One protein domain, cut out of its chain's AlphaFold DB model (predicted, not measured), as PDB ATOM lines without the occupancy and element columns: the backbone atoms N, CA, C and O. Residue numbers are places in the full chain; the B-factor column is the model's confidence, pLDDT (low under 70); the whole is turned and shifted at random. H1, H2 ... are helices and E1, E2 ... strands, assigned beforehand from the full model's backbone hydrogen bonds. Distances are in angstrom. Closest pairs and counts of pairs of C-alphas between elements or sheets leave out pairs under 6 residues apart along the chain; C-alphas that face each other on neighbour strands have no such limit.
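This is residues 3 to 27 and 41 to 215 of the 325 residues of an uncharacterized protein of bacterium 1xD42-87 (UniProt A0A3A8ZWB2). Three helices side by side, H1, H2 and H3, lie between a small three-stranded sheet and a twisted six-stranded one; H2 packs on both sheets, H1 on the small and H3 on the large. On the large sheet's other face H4 packs, with H6 against it and H5 close by. The printed part has 200 residues, with six named helices and nine named strands in the order E1 E2 E3 H1 H2 E4 H3 E5 E6 H4 E7 H5 E8 E9 H6. The sheets run E1 E2 E3, antiparallel, and E5 E4 E6 E7 E9 E8, mixed; the class is mixed, helices and strands. It is compact, radius of gyration of the C-alphas 16.6 A, spans 49 by 39 by 31 A.

Start at E1, residues 3 to 5; with E2, 9 to 14, and E3, 17 to 23, it forms a meander, each strand the antiparallel neighbour of the one before; N 4 and O 11 are 2.9 A apart, N 12 and O 19 2.8 A. H1, 49 to 64, and H2, 70 to 85, are on the same face of it, heights 9.8 and 9.9 A: two layers, helices over a sheet. This helical hairpin's closest C-alphas are those of Cys 64 and Tyr 70, 5.6 A. H3, 104 to 115, joins them in a bundle, helices side by side; it touches H1, closest C-alphas Cys 56 and Val 107, 5.8 A. Parallel neighbours follow: E4, 92 to 96, beside E5, 120 to 123, N 93 to O 120 2.8 A; and E6, 139 to 145, beside E7, 162 to 172, N 142 to O 167 2.9 A. E8, 189 to 193, and E9, 196 to 202, form a hairpin, N 191 to O 198 2.9 A. E4, H3, E5 and E6, H4, E7, with H4 at 152 to 160, are strand-helix-strand units, parallel neighbours joined through a helix; E7, H5, E8, with H5 at 179 to 185, is a split one, E9 between; these crossovers are right-handed. H4 is on the face opposite H2 and H3, height 9.9 A. It touches H6, 205 to 214, closest C-alphas Cys 156 and Ala 211, 4.3 A. Every O i to N i+4 pair is within hydrogen-bond range in H1, H3, H4 and H6, but 10 of 12 in H2 and 1 of 3 in H5, where 3 of 4 O i to N i+3 pairs are.

Find C-alpha 3 at (202.467, 187.339, 175.899), where E1 begins. H1 is 21.6 A long, H2 22.7 A, E9 20.0 A; E7, 19.7 A, bends by 121 degrees at residue 165. H6 ends at C-alpha 214, (187.843, 203.530, 207.282).

The C-alphas of Gly 44 and Ala 179 are farthest apart, 51.7 A. Residues 28 to 40 are not printed; C-alphas 27 and 41 are 14.2 A apart. The link E5 to E6 is long. pLDDT is under 70 at residues 25 to 27, 41 to 47, 98 to 101 and 128 to 129.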
ATOM      1  N   ILE A   3     202.346 186.011 176.521       90.88
ATOM      2  CA  ILE A   3     202.467 187.339 175.899       90.88
ATOM      3  C   ILE A   3     202.796 187.160 174.415       90.88
ATOM      4  O   ILE A   3     203.669 186.372 174.054       90.88
ATOM      5  N   GLN A   4     202.089 187.888 173.556       90.69
ATOM      6  CA  GLN A   4     202.374 187.976 172.128       90.69
ATOM      7  C   GLN A   4     202.755 189.413 171.789       90.69
ATOM      8  O   GLN A   4     202.046 190.358 172.136       90.69
ATOM      9  N   ILE A   5     203.883 189.573 171.102       88.69
ATOM     10  CA  ILE A   5     204.425 190.877 170.729       88.69
ATOM     11  C   ILE A   5     204.476 190.966 169.213       88.69
ATOM     12  O   ILE A   5     205.019 190.095 168.537       88.69
ATOM     13  N   THR A   6     203.919 192.046 168.685       87.56
ATOM     14  CA  THR A   6     204.081 192.460 167.296       87.56
ATOM     15  C   THR A   6     204.771 193.820 167.246       87.56
ATOM     16  O   THR A   6     205.019 194.462 168.271       87.56
ATOM     17  N   ASP A   7     205.054 194.301 166.037       79.38
ATOM     18  CA  ASP A   7     205.632 195.631 165.838       79.38
ATOM     19  C   ASP A   7     204.743 196.768 166.362       79.38
ATOM     20  O   ASP A   7     205.242 197.872 166.605       79.38
ATOM     21  N   THR A   8     203.438 196.518 166.513       81.19
ATOM     22  CA  THR A   8     202.431 197.530 166.849       81.19
ATOM     23  C   THR A   8     201.691 197.260 168.149       81.19
ATOM     24  O   THR A   8     201.152 198.203 168.716       81.19
ATOM     25  N   CYS A   9     201.645 196.020 168.638       89.00
ATOM     26  CA  CYS A   9     200.826 195.655 169.793       89.00
ATOM     27  C   CYS A   9     201.543 194.658 170.707       89.00
ATOM     28  O   CYS A   9     202.343 193.841 170.257       89.00
ATOM     29  N   ILE A  10     201.187 194.692 171.987       90.88
ATOM     30  CA  ILE A  10     201.515 193.660 172.969       90.88
ATOM     31  C   ILE A  10     200.191 193.159 173.546       90.88
ATOM     32  O   ILE A  10     199.401 193.953 174.067       90.88
ATOM     33  N   THR A  11     199.934 191.858 173.448       94.06
ATOM     34  CA  THR A  11     198.699 191.224 173.923       94.06
ATOM     35  C   THR A  11     198.998 190.111 174.923       94.06
ATOM     36  O   THR A  11     200.018 189.430 174.837       94.06
ATOM     37  N   LEU A  12     198.092 189.929 175.882       93.19
ATOM     38  CA  LEU A  12     198.045 188.778 176.778       93.19
ATOM     39  C   LEU A  12     197.022 187.785 176.221       93.19
ATOM     40  O   LEU A  12     195.887 188.171 175.959       93.19
ATOM     41  N   GLY A  13     197.420 186.537 176.005       90.81
ATOM     42  CA  GLY A  13     196.585 185.488 175.427       90.81
ATOM     43  C   GLY A  13     196.366 184.312 176.375       90.81
ATOM     44  O   GLY A  13     197.243 183.946 177.157       90.81
ATOM     45  N   GLU A  14     195.194 183.690 176.288       88.25
ATOM     46  CA  GLU A  14     194.884 182.412 176.928       88.25
ATOM     47  C   GLU A  14     193.851 181.646 176.096       88.25
ATOM     48  O   GLU A  14     192.699 182.051 175.958       88.25
ATOM     49  N   GLY A  15     194.273 180.529 175.497       84.88
ATOM     50  CA  GLY A  15     193.429 179.792 174.560       84.88
ATOM     51  C   GLY A  15     193.034 180.658 173.360       84.88
ATOM     52  O   GLY A  15     193.889 181.029 172.558       84.88
ATOM     53  N   VAL A  16     191.737 180.949 173.228       82.88
ATOM     54  CA  VAL A  16     191.170 181.809 172.169       82.88
ATOM     55  C   VAL A  16     190.956 183.257 172.615       82.88
ATOM     56  O   VAL A  16     190.655 184.111 171.783       82.88
ATOM     57  N   GLU A  17     191.087 183.538 173.911       88.69
ATOM     58  CA  GLU A  17     190.910 184.878 174.456       88.69
ATOM     59  C   GLU A  17     192.211 185.673 174.349       88.69
ATOM     60  O   GLU A  17     193.313 185.144 174.523       88.69
ATOM     61  N   SER A  18     192.081 186.967 174.058       90.88
ATOM     62  CA  SER A  18     193.208 187.894 174.022       90.88
ATOM     63  C   SER A  18     192.819 189.236 174.626       90.88
ATOM     64  O   SER A  18     191.688 189.698 174.472       90.88
ATOM     65  N   PHE A  19     193.768 189.859 175.311       92.44
ATOM     66  CA  PHE A  19     193.625 191.153 175.955       92.44
ATOM     67  C   PHE A  19     194.746 192.077 175.488       92.44
ATOM     68  O   PHE A  19     195.925 191.725 175.545       92.44
ATOM     69  N   LEU A  20     194.393 193.273 175.020       92.88
ATOM     70  CA  LEU A  20     195.369 194.262 174.571       92.88
ATOM     71  C   LEU A  20     196.033 194.935 175.777       92.88
ATOM     72  O   LEU A  20     195.397 195.707 176.498       92.88
ATOM     73  N   LEU A  21     197.323 194.662 175.978       91.06
ATOM     74  CA  LEU A  21     198.112 195.305 177.026       91.06
ATOM     75  C   LEU A  21     198.564 196.691 176.574       91.06
ATOM     76  O   LEU A  21     198.268 197.683 177.237       91.06
ATOM     77  N   PHE A  22     199.239 196.754 175.427       89.88
ATOM     78  CA  PHE A  22     199.808 197.988 174.899       89.88
ATOM     79  C   PHE A  22     199.646 198.077 173.389       89.88
ATOM     80  O   PHE A  22     199.807 197.090 172.673       89.88
ATOM     81  N   GLU A  23     199.411 199.291 172.914       86.38
ATOM     82  CA  GLU A  23     199.464 199.644 171.502       86.38
ATOM     83  C   GLU A  23     200.568 200.680 171.308       86.38
ATOM     84  O   GLU A  23     200.701 201.631 172.086       86.38
ATOM     85  N   LYS A  24     201.391 200.477 170.283       80.31
ATOM     86  CA  LYS A  24     202.458 201.400 169.931       80.31
ATOM     87  C   LYS A  24     201.822 202.716 169.494       80.31
ATOM     88  O   LYS A  24     201.055 202.716 168.531       80.31
ATOM     89  N   PRO A  25     202.155 203.849 170.133       68.31
ATOM     90  CA  PRO A  25     201.591 205.124 169.730       68.31
ATOM     91  C   PRO A  25     201.981 205.430 168.282       68.31
ATOM     92  O   PRO A  25     203.165 205.442 167.926       68.31
ATOM     93  N   ALA A  26     200.980 205.694 167.442       60.94
ATOM     94  CA  ALA A  26     201.193 206.199 166.096       60.94
ATOM     95  C   ALA A  26     201.678 207.651 166.200       60.94
ATOM     96  O   ALA A  26     200.877 208.564 166.388       60.94
ATOM     97  N   LEU A  27     202.992 207.874 166.129       54.50
ATOM     98  CA  LEU A  27     203.541 209.228 166.100       54.50
ATOM     99  C   LEU A  27     203.286 209.845 164.714       54.50
ATOM    100  O   LEU A  27     203.772 209.305 163.715       54.50
ATOM    101  N   ILE A  41     213.650 212.014 173.424       42.62
ATOM    102  CA  ILE A  41     215.059 212.143 173.843       42.62
ATOM    103  C   ILE A  41     215.496 210.872 174.574       42.62
ATOM    104  O   ILE A  41     215.244 210.778 175.760       42.62
ATOM    105  N   TYR A  42     216.152 209.938 173.876       46.03
ATOM    106  CA  TYR A  42     217.131 208.992 174.452       46.03
ATOM    107  C   TYR A  42     218.156 208.605 173.371       46.03
ATOM    108  O   TYR A  42     218.326 207.449 172.991       46.03
ATOM    109  N   LEU A  43     218.818 209.620 172.807       41.03
ATOM    110  CA  LEU A  43     220.042 209.428 172.031       41.03
ATOM    111  C   LEU A  43     221.188 209.199 173.022       41.03
ATOM    112  O   LEU A  43     221.793 210.148 173.514       41.03
ATOM    113  N   GLY A  44     221.426 207.928 173.325       40.12
ATOM    114  CA  GLY A  44     222.616 207.424 174.011       40.12
ATOM    115  C   GLY A  44     222.918 205.999 173.548       40.12
ATOM    116  O   GLY A  44     223.979 205.765 172.984       40.12
ATOM    117  N   ASP A  45     221.913 205.114 173.623       45.50
ATOM    118  CA  ASP A  45     222.089 203.665 173.392       45.50
ATOM    119  C   ASP A  45     221.177 203.060 172.301       45.50
ATOM    120  O   ASP A  45     221.162 201.850 172.091       45.50
ATOM    121  N   GLY A  46     220.383 203.870 171.591       52.81
ATOM    122  CA  GLY A  46     219.526 203.402 170.487       52.81
ATOM    123  C   GLY A  46     218.254 202.635 170.897       52.81
ATOM    124  O   GLY A  46     217.444 202.316 170.028       52.81
ATOM    125  N   ALA A  47     218.027 202.382 172.189       62.44
ATOM    126  CA  ALA A  47     216.798 201.766 172.694       62.44
ATOM    127  C   ALA A  47     215.665 202.799 172.864       62.44
ATOM    128  O   ALA A  47     215.804 203.808 173.551       62.44
ATOM    129  N   THR A  48     214.508 202.531 172.257       77.06
ATOM    130  CA  THR A  48     213.271 203.317 172.423       77.06
ATOM    131  C   THR A  48     212.457 202.837 173.629       77.06
ATOM    132  O   THR A  48     212.590 201.690 174.059       77.06
ATOM    133  N   ILE A  49     211.539 203.673 174.134       80.88
ATOM    134  CA  ILE A  49     210.590 203.265 175.189       80.88
ATOM    135  C   ILE A  49     209.761 202.056 174.747       80.88
ATOM    136  O   ILE A  49     209.578 201.132 175.529       80.88
ATOM    137  N   TRP A  50     209.322 202.024 173.485       84.44
ATOM    138  CA  TRP A  50     208.581 200.884 172.942       84.44
ATOM    139  C   TRP A  50     209.421 199.604 172.927       84.44
ATOM    140  O   TRP A  50     208.972 198.577 173.419       84.44
ATOM    141  N   SER A  51     210.662 199.666 172.438       82.62
ATOM    142  CA  SER A  51     211.547 198.493 172.441       82.62
ATOM    143  C   SER A  51     211.895 198.034 173.857       82.62
ATOM    144  O   SER A  51     212.001 196.838 174.092       82.62
ATOM    145  N   ARG A  52     212.037 198.956 174.824       87.06
ATOM    146  CA  ARG A  52     212.256 198.563 176.222       87.06
ATOM    147  C   ARG A  52     211.007 197.936 176.827       87.06
ATOM    148  O   ARG A  52     211.128 196.945 177.532       87.06
ATOM    149  N   LEU A  53     209.828 198.468 176.513       86.94
ATOM    150  CA  LEU A  53     208.549 197.906 176.936       86.94
ATOM    151  C   LEU A  53     208.382 196.469 176.430       86.94
ATOM    152  O   LEU A  53     208.048 195.604 177.232       86.94
ATOM    153  N   GLN A  54     208.689 196.210 175.151       88.50
ATOM    154  CA  GLN A  54     208.686 194.863 174.569       88.50
ATOM    155  C   GLN A  54     209.614 193.921 175.350       88.50
ATOM    156  O   GLN A  54     209.147 192.910 175.870       88.50
ATOM    157  N   VAL A  55     210.883 194.307 175.540       90.88
ATOM    158  CA  VAL A  55     211.862 193.511 176.303       90.88
ATOM    159  C   VAL A  55     211.377 193.236 177.729       90.88
ATOM    160  O   VAL A  55     211.429 192.104 178.189       90.88
ATOM    161  N   CYS A  56     210.861 194.240 178.442       91.88
ATOM    162  CA  CYS A  56     210.340 194.042 179.795       91.88
ATOM    163  C   CYS A  56     209.139 193.084 179.815       91.88
ATOM    164  O   CYS A  56     209.038 192.265 180.722       91.88
ATOM    165  N   THR A  57     208.241 193.147 178.827       90.88
ATOM    166  CA  THR A  57     207.115 192.204 178.733       90.88
ATOM    167  C   THR A  57     207.549 190.782 178.372       90.88
ATOM    168  O   THR A  57     206.955 189.839 178.885       90.88
ATOM    169  N   GLU A  58     208.604 190.608 177.569       91.88
ATOM    170  CA  GLU A  58     209.218 189.292 177.315       91.88
ATOM    171  C   GLU A  58     209.837 188.732 178.595       91.88
ATOM    172  O   GLU A  58     209.513 187.621 178.999       91.88
ATOM    173  N   LEU A  59     210.632 189.538 179.305       92.88
ATOM    174  CA  LEU A  59     211.241 189.137 180.576       92.88
ATOM    175  C   LEU A  59     210.196 188.810 181.647       92.88
ATOM    176  O   LEU A  59     210.412 187.927 182.475       92.88
ATOM    177  N   LEU A  60     209.057 189.510 181.646       91.62
ATOM    178  CA  LEU A  60     207.945 189.177 182.529       91.62
ATOM    179  C   LEU A  60     207.404 187.775 182.219       91.62
ATOM    180  O   LEU A  60     207.151 187.016 183.149       91.62
ATOM    181  N   ALA A  61     207.255 187.421 180.939       89.94
ATOM    182  CA  ALA A  61     206.869 186.072 180.540       89.94
ATOM    183  C   ALA A  61     207.926 185.050 180.975       89.94
ATOM    184  O   ALA A  61     207.587 184.081 181.645       89.94
ATOM    185  N   ASP A  62     209.200 185.301 180.682       89.75
ATOM    186  CA  ASP A  62     210.291 184.369 180.979       89.75
ATOM    187  C   ASP A  62     210.445 184.090 182.480       89.75
ATOM    188  O   ASP A  62     210.681 182.950 182.880       89.75
ATOM    189  N   PHE A  63     210.319 185.117 183.325       87.62
ATOM    190  CA  PHE A  63     210.541 184.967 184.764       87.62
ATOM    191  C   PHE A  63     209.288 184.557 185.542       87.62
ATOM    192  O   PHE A  63     209.409 183.894 186.572       87.62
ATOM    193  N   CYS A  64     208.095 184.945 185.077       88.38
ATOM    194  CA  CYS A  64     206.858 184.795 185.844       88.38
ATOM    195  C   CYS A  64     205.853 183.803 185.243       88.38
ATOM    196  O   CYS A  64     204.791 183.668 185.830       88.38
ATOM    197  N   HIS A  65     206.120 183.121 184.120       86.12
ATOM    198  CA  HIS A  65     205.108 182.289 183.435       86.12
ATOM    199  C   HIS A  65     204.383 181.277 184.342       86.12
ATOM    200  O   HIS A  65     203.176 181.088 184.208       86.12
ATOM    201  N   GLU A  66     205.125 180.647 185.253       87.06
ATOM    202  CA  GLU A  66     204.613 179.633 186.186       87.06
ATOM    203  C   GLU A  66     203.973 180.245 187.447       87.06
ATOM    204  O   GLU A  66     203.389 179.531 188.263       87.06
ATOM    205  N   ASP A  67     204.090 181.563 187.640       89.44
ATOM    206  CA  ASP A  67     203.498 182.261 188.775       89.44
ATOM    207  C   ASP A  67     201.981 182.428 188.561       89.44
ATOM    208  O   ASP A  67     201.549 182.937 187.519       89.44
ATOM    209  N   PRO A  68     201.134 182.053 189.538       89.50
ATOM    210  CA  PRO A  68     199.684 182.157 189.391       89.50
ATOM    211  C   PRO A  68     199.188 183.600 189.185       89.50
ATOM    212  O   PRO A  68     198.102 183.789 188.631       89.50
ATOM    213  N   TYR A  69     199.977 184.606 189.581       91.56
ATOM    214  CA  TYR A  69     199.691 186.033 189.419       91.56
ATOM    215  C   TYR A  69     200.257 186.632 188.126       91.56
ATOM    216  O   TYR A  69     200.141 187.842 187.922       91.56
ATOM    217  N   TYR A  70     200.837 185.832 187.227       91.25
ATOM    218  CA  TYR A  70     201.428 186.315 185.976       91.25
ATOM    219  C   TYR A  70     200.503 187.256 185.184       91.25
ATOM    220  O   TYR A  70     200.915 188.347 184.773       91.25
ATOM    221  N   GLY A  71     199.229 186.879 185.029       92.00
ATOM    222  CA  GLY A  71     198.226 187.719 184.371       92.00
ATOM    223  C   GLY A  71     197.992 189.044 185.102       92.00
ATOM    224  O   GLY A  71     197.952 190.099 184.466       92.00
ATOM    225  N   CYS A  72     197.923 189.024 186.439       93.81
ATOM    226  CA  CYS A  72     197.849 190.239 187.252       93.81
ATOM    227  C   CYS A  72     199.064 191.141 187.006       93.81
ATOM    228  O   CYS A  72     198.885 192.338 186.812       93.81
ATOM    229  N   TYR A  73     200.286 190.602 186.958       93.88
ATOM    230  CA  TYR A  73     201.490 191.406 186.721       93.88
ATOM    231  C   TYR A  73     201.459 192.116 185.366       93.88
ATOM    232  O   TYR A  73     201.784 193.302 185.287       93.88
ATOM    233  N   ALA A  74     200.999 191.444 184.310       93.88
ATOM    234  CA  ALA A  74     200.838 192.068 183.000       93.88
ATOM    235  C   ALA A  74     199.809 193.219 183.026       93.88
ATOM    236  O   ALA A  74     200.071 194.307 182.502       93.88
ATOM    237  N   LEU A  75     198.666 193.019 183.691       95.19
ATOM    238  CA  LEU A  75     197.628 194.045 183.860       95.19
ATOM    239  C   LEU A  75     198.096 195.222 184.738       95.19
ATOM    240  O   LEU A  75     197.837 196.384 184.415       95.19
ATOM    241  N   LEU A  76     198.844 194.950 185.813       95.31
ATOM    242  CA  LEU A  76     199.476 195.979 186.642       95.31
ATOM    243  C   LEU A  76     200.440 196.821 185.809       95.31
ATOM    244  O   LEU A  76     200.411 198.049 185.884       95.31
ATOM    245  N   PHE A  77     201.264 196.175 184.980       93.12
ATOM    246  CA  PHE A  77     202.231 196.882 184.152       93.12
ATOM    247  C   PHE A  77     201.540 197.797 183.137       93.12
ATOM    248  O   PHE A  77     201.926 198.961 182.988       93.12
ATOM    249  N   ARG A  78     200.450 197.316 182.520       93.38
ATOM    250  CA  ARG A  78     199.568 198.121 181.663       93.38
ATOM    251  C   ARG A  78     199.093 199.389 182.361       93.38
ATOM    252  O   ARG A  78     199.195 200.472 181.789       93.38
ATOM    253  N   ARG A  79     198.576 199.267 183.583       94.38
ATOM    254  CA  ARG A  79     197.990 200.393 184.323       94.38
ATOM    255  C   ARG A  79     199.030 201.338 184.921       94.38
ATOM    256  O   ARG A  79     198.769 202.532 185.027       94.38
ATOM    257  N   LEU A  80     200.224 200.842 185.239       92.56
ATOM    258  CA  LEU A  80     201.337 201.671 185.706       92.56
ATOM    259  C   LEU A  80     201.973 202.505 184.597       92.56
ATOM    260  O   LEU A  80     202.387 203.636 184.853       92.56
ATOM    261  N   CYS A  81     202.061 201.977 183.376       90.19
ATOM    262  CA  CYS A  81     202.815 202.609 182.295       90.19
ATOM    263  C   CYS A  81     202.394 204.073 182.012       90.19
ATOM    264  O   CYS A  81     203.277 204.935 182.007       90.19
ATOM    265  N   PRO A  82     201.094 204.432 181.900       88.38
ATOM    266  CA  PRO A  82     200.680 205.829 181.729       88.38
ATOM    267  C   PRO A  82     201.146 206.744 182.867       88.38
ATOM    268  O   PRO A  82     201.596 207.863 182.622       88.38
ATOM    269  N   LEU A  83     201.085 206.269 184.115       89.50
ATOM    270  CA  LEU A  83     201.560 207.027 185.270       89.50
ATOM    271  C   LEU A  83     203.076 207.225 185.220       89.50
ATOM    272  O   LEU A  83     203.549 208.305 185.568       89.50
ATOM    273  N   LEU A  84     203.841 206.213 184.818       88.25
ATOM    274  CA  LEU A  84     205.296 206.320 184.713       88.25
ATOM    275  C   LEU A  84     205.718 207.284 183.594       88.25
ATOM    276  O   LEU A  84     206.692 208.010 183.759       88.25
ATOM    277  N   LEU A  85     204.944 207.360 182.509       85.25
ATOM    278  CA  LEU A  85     205.194 208.260 181.379       85.25
ATOM    279  C   LEU A  85     204.687 209.697 181.593       85.25
ATOM    280  O   LEU A  85     205.055 210.593 180.835       85.25
ATOM    281  N   SER A  86     203.844 209.945 182.602       80.69
ATOM    282  CA  SER A  86     203.139 211.229 182.738       80.69
ATOM    283  C   SER A  86     204.018 212.419 183.135       80.69
ATOM    284  O   SER A  86     203.612 213.566 182.940       80.69
ATOM    285  N   SER A  87     205.208 212.190 183.700       77.38
ATOM    286  CA  SER A  87     206.144 213.262 184.052       77.38
ATOM    287  C   SER A  87     207.594 212.783 184.102       77.38
ATOM    288  O   SER A  87     207.862 211.644 184.461       77.38
ATOM    289  N   SER A  88     208.541 213.688 183.836       75.31
ATOM    290  CA  SER A  88     209.993 213.449 183.949       75.31
ATOM    291  C   SER A  88     210.514 213.532 185.394       75.31
ATOM    292  O   SER A  88     211.636 213.965 185.637       75.31
ATOM    293  N   GLN A  89     209.669 213.227 186.380       84.56
ATOM    294  CA  GLN A  89     210.068 213.208 187.788       84.56
ATOM    295  C   GLN A  89     210.214 211.762 188.254       84.56
ATOM    296  O   GLN A  89     209.359 210.950 187.889       84.56
ATOM    297  N   PRO A  90     211.228 211.442 189.081       88.94
ATOM    298  CA  PRO A  90     211.394 210.107 189.644       88.94
ATOM    299  C   PRO A  90     210.109 209.626 190.305       88.94
ATOM    300  O   PRO A  90     209.450 210.396 191.014       88.94
ATOM    301  N   LYS A  91     209.730 208.364 190.063       92.81
ATOM    302  CA  LYS A  91     208.500 207.800 190.616       92.81
ATOM    303  C   LYS A  91     208.790 206.790 191.722       92.81
ATOM    304  O   LYS A  91     209.567 205.869 191.509       92.81
ATOM    305  N   ASN A  92     208.122 206.937 192.866       95.06
ATOM    306  CA  ASN A  92     208.117 205.928 193.922       95.06
ATOM    307  C   ASN A  92     206.839 205.086 193.824       95.06
ATOM    308  O   ASN A  92     205.734 205.630 193.896       95.06
ATOM    309  N   VAL A  93     206.987 203.779 193.647       96.12
ATOM    310  CA  VAL A  93     205.899 202.802 193.633       96.12
ATOM    311  C   VAL A  93     206.120 201.854 194.800       96.12
ATOM    312  O   VAL A  93     207.233 201.397 195.038       96.12
ATOM    313  N   VAL A  94     205.064 201.563 195.544       95.44
ATOM    314  CA  VAL A  94     205.118 200.623 196.664       95.44
ATOM    315  C   VAL A  94     204.345 199.371 196.286       95.44
ATOM    316  O   VAL A  94     203.299 199.467 195.650       95.44
ATOM    317  N   SER A  95     204.846 198.198 196.664       93.62
ATOM    318  CA  SER A  95     204.131 196.938 196.506       93.62
ATOM    319  C   SER A  95     203.980 196.216 197.838       93.62
ATOM    320  O   SER A  95     204.939 196.075 198.588       93.62
ATOM    321  N   TYR A  96     202.772 195.734 198.102       92.00
ATOM    322  CA  TYR A  96     202.425 194.831 199.187       92.00
ATOM    323  C   TYR A  96     201.812 193.579 198.561       92.00
ATOM    324  O   TYR A  96     200.737 193.646 197.965       92.00
ATOM    325  N   GLY A  97     202.518 192.450 198.595       83.69
ATOM    326  CA  GLY A  97     202.117 191.276 197.824       83.69
ATOM    327  C   GLY A  97     202.865 189.993 198.173       83.69
ATOM    328  O   GLY A  97     203.614 189.977 199.156       83.69
ATOM    329  N   PRO A  98     202.633 188.902 197.415       67.56
ATOM    330  CA  PRO A  98     203.322 187.627 197.599       67.56
ATOM    331  C   PRO A  98     204.852 187.802 197.543       67.56
ATOM    332  O   PRO A  98     205.333 188.779 196.960       67.56
ATOM    333  N   PRO A  99     205.631 186.892 198.157       62.09
ATOM    334  CA  PRO A  99     207.085 186.983 198.142       62.09
ATOM    335  C   PRO A  99     207.597 186.976 196.697       62.09
ATOM    336  O   PRO A  99     207.099 186.237 195.850       62.09
ATOM    337  N   ALA A 100     208.568 187.839 196.419       60.81
ATOM    338  CA  ALA A 100     209.018 188.209 195.079       60.81
ATOM    339  C   ALA A 100     209.930 187.177 194.397       60.81
ATOM    340  O   ALA A 100     211.012 187.533 193.921       60.81
ATOM    341  N   ASP A 101     209.531 185.913 194.338       67.12
ATOM    342  CA  ASP A 101     210.429 184.864 193.846       67.12
ATOM    343  C   ASP A 101     210.481 184.803 192.308       67.12
ATOM    344  O   ASP A 101     211.501 184.421 191.734       67.12
ATOM    345  N   CYS A 102     209.436 185.278 191.620       79.25
ATOM    346  CA  CYS A 102     209.301 185.226 190.160       79.25
ATOM    347  C   CYS A 102     209.997 186.372 189.396       79.25
ATOM    348  O   CYS A 102     209.889 186.467 188.182       79.25
ATOM    349  N   GLY A 103     210.712 187.285 190.065       85.81
ATOM    350  CA  GLY A 103     211.486 188.339 189.388       85.81
ATOM    351  C   GLY A 103     210.686 189.530 188.834       85.81
ATOM    352  O   GLY A 103     211.301 190.469 188.323       85.81
ATOM    353  N   VAL A 104     209.358 189.572 189.007       90.62
ATOM    354  CA  VAL A 104     208.480 190.686 188.577       90.62
ATOM    355  C   VAL A 104     208.991 192.065 189.009       90.62
ATOM    356  O   VAL A 104     209.053 192.998 188.205       90.62
ATOM    357  N   TYR A 105     209.436 192.207 190.260       90.38
ATOM    358  CA  TYR A 105     209.927 193.487 190.770       90.38
ATOM    359  C   TYR A 105     211.205 193.949 190.077       90.38
ATOM    360  O   TYR A 105     211.399 195.151 189.922       90.38
ATOM    361  N   ARG A 106     212.049 193.022 189.603       91.31
ATOM    362  CA  ARG A 106     213.240 193.378 188.822       91.31
ATOM    363  C   ARG A 106     212.840 193.965 187.477       91.31
ATOM    364  O   ARG A 106     213.386 194.992 187.096       91.31
ATOM    365  N   VAL A 107     211.860 193.361 186.805       93.19
ATOM    366  CA  VAL A 107     211.340 193.850 185.518       93.19
ATOM    367  C   VAL A 107     210.729 195.245 185.670       93.19
ATOM    368  O   VAL A 107     211.041 196.148 184.895       93.19
ATOM    369  N   PHE A 108     209.894 195.452 186.691       94.06
ATOM    370  CA  PHE A 108     209.250 196.749 186.918       94.06
ATOM    371  C   PHE A 108     210.270 197.822 187.315       94.06
ATOM    372  O   PHE A 108     210.247 198.918 186.757       94.06
ATOM    373  N   GLN A 109     211.189 197.509 188.234       93.69
ATOM    374  CA  GLN A 109     212.255 198.419 188.657       93.69
ATOM    375  C   GLN A 109     213.162 198.813 187.484       93.69
ATOM    376  O   GLN A 109     213.519 199.985 187.345       93.69
ATOM    377  N   ASP A 110     213.522 197.855 186.630       92.31
ATOM    378  CA  ASP A 110     214.329 198.094 185.436       92.31
ATOM    379  C   ASP A 110     213.629 199.060 184.469       92.31
ATOM    380  O   ASP A 110     214.208 200.069 184.070       92.31
ATOM    381  N   PHE A 111     212.348 198.829 184.170       91.25
ATOM    382  CA  PHE A 111     211.590 199.739 183.313       91.25
ATOM    383  C   PHE A 111     211.454 201.139 183.926       91.25
ATOM    384  O   PHE A 111     211.629 202.148 183.241       91.25
ATOM    385  N   MET A 112     211.173 201.222 185.228       91.94
ATOM    386  CA  MET A 112     211.041 202.493 185.942       91.94
ATOM    387  C   MET A 112     212.341 203.305 185.935       91.94
ATOM    388  O   MET A 112     212.305 204.512 185.701       91.94
ATOM    389  N   THR A 113     213.482 202.659 186.177       90.00
ATOM    390  CA  THR A 113     214.801 203.318 186.165       90.00
ATOM    391  C   THR A 113     215.241 203.707 184.766       90.00
ATOM    392  O   THR A 113     215.802 204.787 184.600       90.00
ATOM    393  N   PHE A 114     214.921 202.887 183.762       87.50
ATOM    394  CA  PHE A 114     215.103 203.243 182.359       87.50
ATOM    395  C   PHE A 114     214.314 204.506 181.983       87.50
ATOM    396  O   PHE A 114     214.838 205.374 181.291       87.50
ATOM    397  N   LEU A 115     213.059 204.628 182.437       84.75
ATOM    398  CA  LEU A 115     212.240 205.805 182.147       84.75
ATOM    399  C   LEU A 115     212.740 207.064 182.849       84.75
ATOM    400  O   LEU A 115     212.711 208.139 182.250       84.75
ATOM    401  N   GLN A 116     213.143 206.940 184.112       85.94
ATOM    402  CA  GLN A 116     213.623 208.053 184.911       85.94
ATOM    403  C   GLN A 116     214.533 207.551 186.034       85.94
ATOM    404  O   GLN A 116     214.080 206.877 186.966       85.94
ATOM    405  N   GLU A 117     215.802 207.960 185.979       85.81
ATOM    406  CA  GLU A 117     216.785 207.673 187.022       85.81
ATOM    407  C   GLU A 117     216.276 208.152 188.392       85.81
ATOM    408  O   GLU A 117     215.685 209.230 188.516       85.81
ATOM    409  N   GLY A 118     216.468 207.319 189.418       86.19
ATOM    410  CA  GLY A 118     215.978 207.560 190.777       86.19
ATOM    411  C   GLY A 118     214.550 207.076 191.050       86.19
ATOM    412  O   GLY A 118     214.092 207.179 192.186       86.19
ATOM    413  N   SER A 119     213.834 206.541 190.053       91.75
ATOM    414  CA  SER A 119     212.561 205.853 190.302       91.75
ATOM    415  C   SER A 119     212.783 204.555 191.084       91.75
ATOM    416  O   SER A 119     213.752 203.832 190.843       91.75
ATOM    417  N   ALA A 120     211.877 204.246 192.008       94.38
ATOM    418  CA  ALA A 120     212.018 203.131 192.936       94.38
ATOM    419  C   ALA A 120     210.709 202.358 193.097       94.38
ATOM    420  O   ALA A 120     209.637 202.951 193.215       94.38
ATOM    421  N   LEU A 121     210.823 201.035 193.136       94.06
ATOM    422  CA  LEU A 121     209.793 200.081 193.495       94.06
ATOM    423  C   LEU A 121     210.172 199.446 194.833       94.06
ATOM    424  O   LEU A 121     211.113 198.657 194.917       94.06
ATOM    425  N   THR A 122     209.435 199.795 195.881       92.12
ATOM    426  CA  THR A 122     209.679 199.295 197.237       92.12
ATOM    427  C   THR A 122     208.689 198.186 197.561       92.12
ATOM    428  O   THR A 122     207.489 198.439 197.659       92.12
ATOM    429  N   ALA A 123     209.182 196.961 197.736       90.19
ATOM    430  CA  ALA A 123     208.377 195.842 198.212       90.19
ATOM    431  C   ALA A 123     208.343 195.833 199.746       90.19
ATOM    432  O   ALA A 123     209.386 195.851 200.401       90.19
ATOM    433  N   LEU A 124     207.142 195.817 200.311       89.31
ATOM    434  CA  LEU A 124     206.912 195.734 201.745       89.31
ATOM    435  C   LEU A 124     206.882 194.280 202.219       89.31
ATOM    436  O   LEU A 124     206.472 193.378 201.488       89.31
ATOM    437  N   SER A 125     207.260 194.061 203.478       82.75
ATOM    438  CA  SER A 125     207.066 192.775 204.148       82.75
ATOM    439  C   SER A 125     205.580 192.464 204.329       82.75
ATOM    440  O   SER A 125     204.779 193.368 204.561       82.75
ATOM    441  N   GLN A 126     205.224 191.180 204.331       78.44
ATOM    442  CA  GLN A 126     203.867 190.703 204.612       78.44
ATOM    443  C   GLN A 126     203.553 190.775 206.107       78.44
ATOM    444  O   GLN A 126     203.524 189.776 206.815       78.44
ATOM    445  N   SER A 127     203.371 191.993 206.594       72.69
ATOM    446  CA  SER A 127     202.993 192.278 207.970       72.69
ATOM    447  C   SER A 127     201.833 193.262 207.968       72.69
ATOM    448  O   SER A 127     201.773 194.138 207.101       72.69
ATOM    449  N   SER A 128     200.933 193.130 208.940       64.12
ATOM    450  CA  SER A 128     199.883 194.111 209.242       64.12
ATOM    451  C   SER A 128     200.463 195.509 209.491       64.12
ATOM    452  O   SER A 128     199.843 196.506 209.141       64.12
ATOM    453  N   TYR A 129     201.694 195.588 210.001       69.06
ATOM    454  CA  TYR A 129     202.361 196.845 210.348       69.06
ATOM    455  C   TYR A 129     203.189 197.456 209.227       69.06
ATOM    456  O   TYR A 129     203.779 198.517 209.417       69.06
ATOM    457  N   ALA A 130     203.276 196.818 208.061       78.75
ATOM    458  CA  ALA A 130     204.185 197.257 207.008       78.75
ATOM    459  C   ALA A 130     203.915 198.698 206.529       78.75
ATOM    460  O   ALA A 130     204.829 199.390 206.078       78.75
ATOM    461  N   PHE A 131     202.674 199.174 206.664       82.00
ATOM    462  CA  PHE A 131     202.271 200.520 206.258       82.00
ATOM    463  C   PHE A 131     202.719 201.619 207.231       82.00
ATOM    464  O   PHE A 131     202.783 202.781 206.828       82.00
ATOM    465  N   THR A 132     203.067 201.289 208.482       77.38
ATOM    466  CA  THR A 132     203.505 202.283 209.484       77.38
ATOM    467  C   THR A 132     204.866 202.886 209.137       77.38
ATOM    468  O   THR A 132     205.124 204.052 209.422       77.38
ATOM    469  N   ALA A 133     205.707 202.133 208.423       77.75
ATOM    470  CA  ALA A 133     206.994 202.603 207.921       77.75
ATOM    471  C   ALA A 133     206.863 203.652 206.797       77.75
ATOM    472  O   ALA A 133     207.854 204.275 206.411       77.75
ATOM    473  N   LEU A 134     205.658 203.849 206.251       86.69
ATOM    474  CA  LEU A 134     205.401 204.765 205.149       86.69
ATOM    475  C   LEU A 134     204.719 206.044 205.630       86.69
ATOM    476  O   LEU A 134     203.656 206.029 206.256       86.69
ATOM    477  N   LYS A 135     205.297 207.178 205.228       88.00
ATOM    478  CA  LYS A 135     204.662 208.486 205.384       88.00
ATOM    479  C   LYS A 135     203.422 208.583 204.488       88.00
ATOM    480  O   LYS A 135     203.392 208.022 203.392       88.00
ATOM    481  N   GLU A 136     202.409 209.310 204.939       87.94
ATOM    482  CA  GLU A 136     201.235 209.639 204.127       87.94
ATOM    483  C   GLU A 136     201.617 210.358 202.830       87.94
ATOM    484  O   GLU A 136     202.577 211.138 202.799       87.94
ATOM    485  N   SER A 137     200.860 210.093 201.758       90.44
ATOM    486  CA  SER A 137     201.069 210.695 200.431       90.44
ATOM    487  C   SER A 137     202.518 210.609 199.908       90.44
ATOM    488  O   SER A 137     202.984 211.494 199.185       90.44
ATOM    489  N   SER A 138     203.262 209.563 200.280       91.44
ATOM    490  CA  SER A 138     204.687 209.398 199.961       91.44
ATOM    491  C   SER A 138     204.960 208.644 198.660       91.44
ATOM    492  O   SER A 138     206.069 208.735 198.123       91.44
ATOM    493  N   CYS A 139     203.983 207.904 198.134       94.62
ATOM    494  CA  CYS A 139     204.142 207.141 196.903       94.62
ATOM    495  C   CYS A 139     203.192 207.607 195.797       94.62
ATOM    496  O   CYS A 139     202.212 208.320 196.004       94.62
ATOM    497  N   HIS A 140     203.549 207.254 194.566       96.25
ATOM    498  CA  HIS A 140     202.835 207.645 193.354       96.25
ATOM    499  C   HIS A 140     201.883 206.562 192.877       96.25
ATOM    500  O   HIS A 140     200.868 206.883 192.262       96.25
ATOM    501  N   ALA A 141     202.231 205.308 193.153       97.06
ATOM    502  CA  ALA A 141     201.308 204.203 193.049       97.06
ATOM    503  C   ALA A 141     201.529 203.173 194.154       97.06
ATOM    504  O   ALA A 141     202.643 203.038 194.671       97.06
ATOM    505  N   PHE A 142     200.469 202.432 194.458       96.81
ATOM    506  CA  PHE A 142     200.474 201.323 195.401       96.81
ATOM    507  C   PHE A 142     199.930 200.062 194.731       96.81
ATOM    508  O   PHE A 142     198.816 200.072 194.213       96.81
ATOM    509  N   LEU A 143     200.711 198.983 194.731       96.00
ATOM    510  CA  LEU A 143     200.326 197.671 194.209       96.00
ATOM    511  C   LEU A 143     199.983 196.769 195.389       96.00
ATOM    512  O   LEU A 143     200.878 196.421 196.155       96.00
ATOM    513  N   TYR A 144     198.724 196.379 195.535       94.62
ATOM    514  CA  TYR A 144     198.255 195.627 196.696       94.62
ATOM    515  C   TYR A 144     197.661 194.283 196.270       94.62
ATOM    516  O   TYR A 144     196.651 194.239 195.569       94.62
ATOM    517  N   CYS A 145     198.254 193.180 196.722       93.50
ATOM    518  CA  CYS A 145     197.674 191.854 196.552       93.50
ATOM    519  C   CYS A 145     196.606 191.621 197.620       93.50
ATOM    520  O   CYS A 145     196.923 191.452 198.802       93.50
ATOM    521  N   LEU A 146     195.340 191.572 197.211       91.69
ATOM    522  CA  LEU A 146     194.235 191.304 198.132       91.69
ATOM    523  C   LEU A 146     194.327 189.896 198.732       91.69
ATOM    524  O   LEU A 146     193.868 189.675 199.844       91.69
ATOM    525  N   ASP A 147     194.988 188.960 198.052       90.62
ATOM    526  CA  ASP A 147     195.066 187.566 198.495       90.62
ATOM    527  C   ASP A 147     195.975 187.344 199.710       90.62
ATOM    528  O   ASP A 147     195.909 186.268 200.312       90.62
ATOM    529  N   VAL A 148     196.796 188.344 200.062       86.81
ATOM    530  CA  VAL A 148     197.652 188.347 201.259       86.81
ATOM    531  C   VAL A 148     196.859 188.804 202.481       86.81
ATOM    532  O   VAL A 148     196.807 188.094 203.482       86.81
ATOM    533  N   PHE A 149     196.227 189.979 202.404       85.94
ATOM    534  CA  PHE A 149     195.474 190.545 203.523       85.94
ATOM    535  C   PHE A 149     194.275 191.374 203.025       85.94
ATOM    536  O   PHE A 149     194.400 192.583 202.816       85.94
ATOM    537  N   PRO A 150     193.100 190.756 202.804       86.12
ATOM    538  CA  PRO A 150     191.940 191.423 202.212       86.12
ATOM    539  C   PRO A 150     191.100 192.157 203.274       86.12
ATOM    540  O   PRO A 150     189.925 191.852 203.481       86.12
ATOM    541  N   SER A 151     191.713 193.112 203.974       85.50
ATOM    542  CA  SER A 151     191.077 193.914 205.026       85.50
ATOM    543  C   SER A 151     190.792 195.333 204.533       85.50
ATOM    544  O   SER A 151     191.698 195.986 204.015       85.50
ATOM    545  N   LEU A 152     189.558 195.828 204.710       88.31
ATOM    546  CA  LEU A 152     189.184 197.197 204.324       88.31
ATOM    547  C   LEU A 152     190.088 198.247 205.005       88.31
ATOM    548  O   LEU A 152     190.664 199.046 204.269       88.31
ATOM    549  N   PRO A 153     190.316 198.208 206.335       87.31
ATOM    550  CA  PRO A 153     191.273 199.102 206.986       87.31
ATOM    551  C   PRO A 153     192.671 199.110 206.370       87.31
ATOM    552  O   PRO A 153     193.209 200.175 206.094       87.31
ATOM    553  N   ALA A 154     193.231 197.939 206.056       87.25
ATOM    554  CA  ALA A 154     194.568 197.856 205.465       87.25
ATOM    555  C   ALA A 154     194.619 198.422 204.036       87.25
ATOM    556  O   ALA A 154     195.591 199.070 203.650       87.25
ATOM    557  N   VAL A 155     193.566 198.203 203.245       91.56
ATOM    558  CA  VAL A 155     193.451 198.793 201.907       91.56
ATOM    559  C   VAL A 155     193.309 200.317 202.000       91.56
ATOM    560  O   VAL A 155     193.963 201.035 201.246       91.56
ATOM    561  N   CYS A 156     192.517 200.820 202.947       91.56
ATOM    562  CA  CYS A 156     192.383 202.250 203.231       91.56
ATOM    563  C   CYS A 156     193.708 202.878 203.694       91.56
ATOM    564  O   CYS A 156     194.074 203.956 203.226       91.56
ATOM    565  N   ASP A 157     194.483 202.180 204.523       90.19
ATOM    566  CA  ASP A 157     195.823 202.624 204.909       90.19
ATOM    567  C   ASP A 157     196.769 202.671 203.709       90.19
ATOM    568  O   ASP A 157     197.540 203.617 203.571       90.19
ATOM    569  N   ALA A 158     196.709 201.689 202.804       92.25
ATOM    570  CA  ALA A 158     197.493 201.714 201.572       92.25
ATOM    571  C   ALA A 158     197.099 202.900 200.671       92.25
ATOM    572  O   ALA A 158     197.976 203.559 200.106       92.25
ATOM    573  N   ILE A 159     195.800 203.212 200.582       93.56
ATOM    574  CA  ILE A 159     195.278 204.381 199.861       93.56
ATOM    575  C   ILE A 159     195.863 205.682 200.432       93.56
ATOM    576  O   ILE A 159     196.342 206.511 199.658       93.56
ATOM    577  N   SER A 160     195.912 205.848 201.759       92.00
ATOM    578  CA  SER A 160     196.427 207.075 202.397       92.00
ATOM    579  C   SER A 160     197.927 207.320 202.154       92.00
ATOM    580  O   SER A 160     198.419 208.450 202.268       92.00
ATOM    581  N   LYS A 161     198.687 206.286 201.764       94.44
ATOM    582  CA  LYS A 161     200.107 206.430 201.398       94.44
ATOM    583  C   LYS A 161     200.312 206.977 199.988       94.44
ATOM    584  O   LYS A 161     201.409 207.457 199.693       94.44
ATOM    585  N   VAL A 162     199.290 206.955 199.134       95.56
ATOM    586  CA  VAL A 162     199.378 207.439 197.754       95.56
ATOM    587  C   VAL A 162     199.032 208.922 197.681       95.56
ATOM    588  O   VAL A 162     198.059 209.386 198.265       95.56
ATOM    589  N   ARG A 163     199.834 209.694 196.943       94.44
ATOM    590  CA  ARG A 163     199.572 211.123 196.724       94.44
ATOM    591  C   ARG A 163     198.277 211.364 195.924       94.44
ATOM    592  O   ARG A 163     197.924 210.525 195.090       94.44
ATOM    593  N   PRO A 164     197.653 212.551 196.043       93.06
ATOM    594  CA  PRO A 164     196.550 212.958 195.173       93.06
ATOM    595  C   PRO A 164     196.890 212.812 193.681       93.06
ATOM    596  O   PRO A 164     197.984 213.183 193.243       93.06
ATOM    597  N   GLY A 165     195.969 212.239 192.902       90.75
ATOM    598  CA  GLY A 165     196.163 211.905 191.484       90.75
ATOM    599  C   GLY A 165     197.087 210.709 191.210       90.75
ATOM    600  O   GLY A 165     197.381 210.419 190.051       90.75
ATOM    601  N   GLY A 166     197.582 210.029 192.249       94.56
ATOM    602  CA  GLY A 166     198.284 208.750 192.130       94.56
ATOM    603  C   GLY A 166     197.331 207.571 191.912       94.56
ATOM    604  O   GLY A 166     196.114 207.748 191.859       94.56
ATOM    605  N   LEU A 167     197.896 206.367 191.783       96.44
ATOM    606  CA  LEU A 167     197.133 205.147 191.495       96.44
ATOM    607  C   LEU A 167     197.205 204.121 192.626       96.44
ATOM    608  O   LEU A 167     198.283 203.808 193.121       96.44
ATOM    609  N   VAL A 168     196.077 203.510 192.964       96.81
ATOM    610  CA  VAL A 168     196.041 202.291 193.780       96.81
ATOM    611  C   VAL A 168     195.561 201.155 192.892       96.81
ATOM    612  O   VAL A 168     194.523 201.255 192.242       96.81
ATOM    613  N   LEU A 169     196.354 200.090 192.830       96.75
ATOM    614  CA  LEU A 169     196.106 198.915 192.011       96.75
ATOM    615  C   LEU A 169     195.950 197.713 192.938       96.75
ATOM    616  O   LEU A 169     196.940 197.172 193.437       96.75
ATOM    617  N   LEU A 170     194.705 197.314 193.187       95.44
ATOM    618  CA  LEU A 170     194.395 196.125 193.975       95.44
ATOM    619  C   LEU A 170     194.266 194.943 193.021       95.44
ATOM    620  O   LEU A 170     193.514 195.024 192.055       95.44
ATOM    621  N   TYR A 171     194.973 193.847 193.267       94.44
ATOM    622  CA  TYR A 171     194.920 192.675 192.398       94.44
ATOM    623  C   TYR A 171     194.673 191.393 193.181       94.44
ATOM    624  O   TYR A 171     195.053 191.272 194.349       94.44
ATOM    625  N   THR A 172     194.005 190.446 192.532       93.75
ATOM    626  CA  THR A 172     193.606 189.166 193.119       93.75
ATOM    627  C   THR A 172     193.425 188.105 192.041       93.75
ATOM    628  O   THR A 172     193.100 188.416 190.891       93.75
ATOM    629  N   ILE A 173     193.611 186.852 192.445       92.38
ATOM    630  CA  ILE A 173     193.201 185.655 191.705       92.38
ATOM    631  C   ILE A 173     192.060 184.891 192.399       92.38
ATOM    632  O   ILE A 173     191.655 183.823 191.941       92.38
ATOM    633  N   LYS A 174     191.558 185.402 193.532       88.62
ATOM    634  CA  LYS A 174     190.492 184.796 194.338       88.62
ATOM    635  C   LYS A 174     189.222 185.638 194.240       88.62
ATOM    636  O   LYS A 174     189.107 186.698 194.849       88.62
ATOM    637  N   GLU A 175     188.225 185.116 193.539       79.88
ATOM    638  CA  GLU A 175     186.851 185.618 193.609       79.88
ATOM    639  C   GLU A 175     185.938 184.565 194.272       79.88
ATOM    640  O   GLU A 175     186.152 183.364 194.076       79.88
ATOM    641  N   PRO A 176     184.918 184.973 195.059       82.69
ATOM    642  CA  PRO A 176     184.490 186.350 195.334       82.69
ATOM    643  C   PRO A 176     185.324 187.062 196.416       82.69
ATOM    644  O   PRO A 176     185.866 186.429 197.321       82.69
ATOM    645  N   LEU A 177     185.372 188.397 196.344       84.06
ATOM    646  CA  LEU A 177     185.991 189.238 197.374       84.06
ATOM    647  C   LEU A 177     185.171 189.252 198.682       84.06
ATOM    648  O   LEU A 177     183.950 189.065 198.649       84.06
ATOM    649  N   PRO A 178     185.805 189.528 199.840       84.75
ATOM    650  CA  PRO A 178     185.091 189.758 201.093       84.75
ATOM    651  C   PRO A 178     184.083 190.904 200.995       84.75
ATOM    652  O   PRO A 178     184.372 191.954 200.423       84.75
ATOM    653  N   ALA A 179     182.921 190.731 201.633       84.25
ATOM    654  CA  ALA A 179     181.805 191.672 201.537       84.25
ATOM    655  C   ALA A 179     182.178 193.120 201.906       84.25
ATOM    656  O   ALA A 179     181.703 194.050 201.262       84.25
ATOM    657  N   GLY A 180     183.070 193.305 202.884       80.94
ATOM    658  CA  GLY A 180     183.530 194.628 203.319       80.94
ATOM    659  C   GLY A 180     184.342 195.405 202.277       80.94
ATOM    660  O   GLY A 180     184.470 196.614 202.400       80.94
ATOM    661  N   LEU A 181     184.871 194.750 201.236       86.00
ATOM    662  CA  LEU A 181     185.584 195.422 200.143       86.00
ATOM    663  C   LEU A 181     184.671 195.769 198.962       86.00
ATOM    664  O   LEU A 181     185.081 196.524 198.081       86.00
ATOM    665  N   ASN A 182     183.444 195.240 198.925       83.25
ATOM    666  CA  ASN A 182     182.550 195.422 197.782       83.25
ATOM    667  C   ASN A 182     182.213 196.894 197.550       83.25
ATOM    668  O   ASN A 182     182.235 197.335 196.405       83.25
ATOM    669  N   GLU A 183     181.946 197.650 198.618       79.50
ATOM    670  CA  GLU A 183     181.629 199.080 198.533       79.50
ATOM    671  C   GLU A 183     182.789 199.874 197.931       79.50
ATOM    672  O   GLU A 183     182.585 200.662 197.012       79.50
ATOM    673  N   LEU A 184     184.021 199.589 198.366       84.69
ATOM    674  CA  LEU A 184     185.218 200.192 197.791       84.69
ATOM    675  C   LEU A 184     185.335 199.859 196.297       84.69
ATOM    676  O   LEU A 184     185.548 200.748 195.478       84.69
ATOM    677  N   CYS A 185     185.139 198.593 195.917       80.44
ATOM    678  CA  CYS A 185     185.310 198.136 194.536       80.44
ATOM    679  C   CYS A 185     184.317 198.757 193.538       80.44
ATOM    680  O   CYS A 185     184.604 198.754 192.342       80.44
ATOM    681  N   VAL A 186     183.187 199.317 193.992       78.44
ATOM    682  CA  VAL A 186     182.243 200.055 193.125       78.44
ATOM    683  C   VAL A 186     182.891 201.298 192.509       78.44
ATOM    684  O   VAL A 186     182.528 201.700 191.405       78.44
ATOM    685  N   HIS A 187     183.873 201.890 193.188       79.38
ATOM    686  CA  HIS A 187     184.566 203.096 192.736       79.38
ATOM    687  C   HIS A 187     185.758 202.813 191.806       79.38
ATOM    688  O   HIS A 187     186.431 203.749 191.376       79.38
ATOM    689  N   ALA A 188     186.039 201.544 191.502       89.44
ATOM    690  CA  ALA A 188     187.213 201.140 190.740       89.44
ATOM    691  C   ALA A 188     186.914 200.930 189.251       89.44
ATOM    692  O   ALA A 188     185.871 200.387 188.881       89.44
ATOM    693  N   GLU A 189     187.893 201.211 188.392       93.19
ATOM    694  CA  GLU A 189     187.927 200.578 187.073       93.19
ATOM    695  C   GLU A 189     188.410 199.129 187.225       93.19
ATOM    696  O   GLU A 189     189.438 198.878 187.856       93.19
ATOM    697  N   LYS A 190     187.688 198.166 186.642       92.75
ATOM    698  CA  LYS A 190     188.013 196.735 186.742       92.75
ATOM    699  C   LYS A 190     188.600 196.222 185.424       92.75
ATOM    700  O   LYS A 190     187.901 196.202 184.414       92.75
ATOM    701  N   ASP A 191     189.843 195.748 185.449       93.12
ATOM    702  CA  ASP A 191     190.425 194.928 184.381       93.12
ATOM    703  C   ASP A 191     190.370 193.452 184.797       93.12
ATOM    704  O   ASP A 191     190.811 193.099 185.889       93.12
ATOM    705  N   CYS A 192     189.839 192.584 183.932       91.44
ATOM    706  CA  CYS A 192     189.799 191.136 184.154       91.44
ATOM    707  C   CYS A 192     190.386 190.409 182.948       91.44
ATOM    708  O   CYS A 192     190.053 190.742 181.809       91.44
ATOM    709  N   PHE A 193     191.202 189.390 183.199       91.56
ATOM    710  CA  PHE A 193     191.622 188.443 182.174       91.56
ATOM    711  C   PHE A 193     191.793 187.049 182.780       91.56
ATOM    712  O   PHE A 193     192.589 186.863 183.702       91.56
ATOM    713  N   ALA A 194     191.019 186.089 182.271       87.94
ATOM    714  CA  ALA A 194     190.821 184.772 182.872       87.94
ATOM    715  C   ALA A 194     190.555 184.851 184.391       87.94
ATOM    716  O   ALA A 194     189.582 185.479 184.798       87.94
ATOM    717  N   HIS A 195     191.394 184.237 185.233       88.69
ATOM    718  CA  HIS A 195     191.252 184.259 186.696       88.69
ATOM    719  C   HIS A 195     191.886 185.481 187.376       88.69
ATOM    720  O   HIS A 195     191.811 185.597 188.594       88.69
ATOM    721  N   CYS A 196     192.534 186.373 186.623       91.69
ATOM    722  CA  CYS A 196     193.229 187.539 187.161       91.69
ATOM    723  C   CYS A 196     192.341 188.786 187.112       91.69
ATOM    724  O   CYS A 196     191.886 189.190 186.038       91.69
ATOM    725  N   THR A 197     192.191 189.454 188.254       94.25
ATOM    726  CA  THR A 197     191.444 190.711 188.374       94.25
ATOM    727  C   THR A 197     192.343 191.815 188.935       94.25
ATOM    728  O   THR A 197     193.049 191.608 189.923       94.25
ATOM    729  N   VAL A 198     192.292 193.007 188.328       95.50
ATOM    730  CA  VAL A 198     192.926 194.237 188.827       95.50
ATOM    731  C   VAL A 198     191.884 195.352 188.935       95.50
ATOM    732  O   VAL A 198     191.279 195.752 187.941       95.50
ATOM    733  N   TYR A 199     191.706 195.875 190.144       95.75
ATOM    734  CA  TYR A 199     190.909 197.059 190.449       95.75
ATOM    735  C   TYR A 199     191.819 198.284 190.494       95.75
ATOM    736  O   TYR A 199     192.827 198.303 191.204       95.75
ATOM    737  N   VAL A 200     191.457 199.310 189.733       96.06
ATOM    738  CA  VAL A 200     192.242 200.525 189.549       96.06
ATOM    739  C   VAL A 200     191.498 201.701 190.147       96.06
ATOM    740  O   VAL A 200     190.375 202.010 189.751       96.06
ATOM    741  N   PHE A 201     192.168 202.393 191.056       95.44
ATOM    742  CA  PHE A 201     191.673 203.603 191.686       95.44
ATOM    743  C   PHE A 201     192.618 204.756 191.388       95.44
ATOM    744  O   PHE A 201     193.838 204.610 191.486       95.44
ATOM    745  N   THR A 202     192.049 205.916 191.076       94.38
ATOM    746  CA  THR A 202     192.789 207.179 191.060       94.38
ATOM    747  C   THR A 202     192.467 207.928 192.342       94.38
ATOM    748  O   THR A 202     191.298 208.056 192.694       94.38
ATOM    749  N   ILE A 203     193.490 208.410 193.049       93.62
ATOM    750  CA  ILE A 203     193.280 209.124 194.312       93.62
ATOM    751  C   ILE A 203     192.644 210.486 194.048       93.62
ATOM    752  O   ILE A 203     193.298 211.393 193.524       93.62
ATOM    753  N   ASP A 204     191.391 210.629 194.465       92.38
ATOM    754  CA  ASP A 204     190.652 211.884 194.522       92.38
ATOM    755  C   ASP A 204     190.209 212.207 195.962       92.38
ATOM    756  O   ASP A 204     190.513 211.475 196.912       92.38
ATOM    757  N   GLU A 205     189.518 213.333 196.144       89.88
ATOM    758  CA  GLU A 205     189.036 213.770 197.460       89.88
ATOM    759  C   GLU A 205     188.034 212.780 198.076       89.88
ATOM    760  O   GLU A 205     188.049 212.569 199.289       89.88
ATOM    761  N   SER A 206     187.200 212.135 197.254       89.19
ATOM    762  CA  SER A 206     186.164 211.211 197.723       89.19
ATOM    763  C   SER A 206     186.764 209.920 198.276       89.19
ATOM    764  O   SER A 206     186.426 209.494 199.382       89.19
ATOM    765  N   LEU A 207     187.726 209.348 197.553       90.44
ATOM    766  CA  LEU A 207     188.435 208.146 197.959       90.44
ATOM    767  C   LEU A 207     189.346 208.420 199.159       90.44
ATOM    768  O   LEU A 207     189.447 207.585 200.053       90.44
ATOM    769  N   SER A 208     189.959 209.606 199.216       89.75
ATOM    770  CA  SER A 208     190.770 210.028 200.364       89.75
ATOM    771  C   SER A 208     189.925 210.165 201.633       89.75
ATOM    772  O   SER A 208     190.341 209.712 202.695       89.75
ATOM    773  N   ALA A 209     188.719 210.738 201.535       89.19
ATOM    774  CA  ALA A 209     187.798 210.844 202.665       89.19
ATOM    775  C   ALA A 209     187.304 209.467 203.141       89.19
ATOM    776  O   ALA A 209     187.241 209.219 204.345       89.19
ATOM    777  N   LEU A 210     187.006 208.557 202.207       87.94
ATOM    778  CA  LEU A 210     186.635 207.177 202.526       87.94
ATOM    779  C   LEU A 210     187.779 206.445 203.233       87.94
ATOM    780  O   LEU A 210     187.545 205.798 204.255       87.94
ATOM    781  N   ALA A 211     189.002 206.569 202.717       88.69
ATOM    782  CA  ALA A 211     190.185 205.955 203.302       88.69
ATOM    783  C   ALA A 211     190.487 206.506 204.697       88.69
ATOM    784  O   ALA A 211     190.772 205.725 205.598       88.69
ATOM    785  N   LEU A 212     190.352 207.821 204.898       86.81
ATOM    786  CA  LEU A 212     190.471 208.428 206.220       86.81
ATOM    787  C   LEU A 212     189.452 207.800 207.178       86.81
ATOM    788  O   LEU A 212     189.842 207.269 208.209       86.81
ATOM    789  N   ALA A 213     188.165 207.789 206.826       85.44
ATOM    790  CA  ALA A 213     187.100 207.292 207.699       85.44
ATOM    791  C   ALA A 213     187.209 205.794 208.038       85.44
ATOM    792  O   ALA A 213     186.762 205.381 209.103       85.44
ATOM    793  N   ASN A 214     187.796 204.988 207.149       86.12
ATOM    794  CA  ASN A 214     187.843 203.530 207.282       86.12
ATOM    795  C   ASN A 214     189.254 202.971 207.521       86.12
ATOM    796  O   ASN A 214     189.416 201.755 207.489       86.12
ATOM    797  N   GLY A 215     190.264 203.823 207.719       83.94
ATOM    798  CA  GLY A 215     191.643 203.412 207.999       83.94
ATOM    799  C   GLY A 215     191.797 202.713 209.351       83.94
ATOM    800  O   GLY A 215     190.899 202.757 210.200       83.94
TER     801      GLY A 215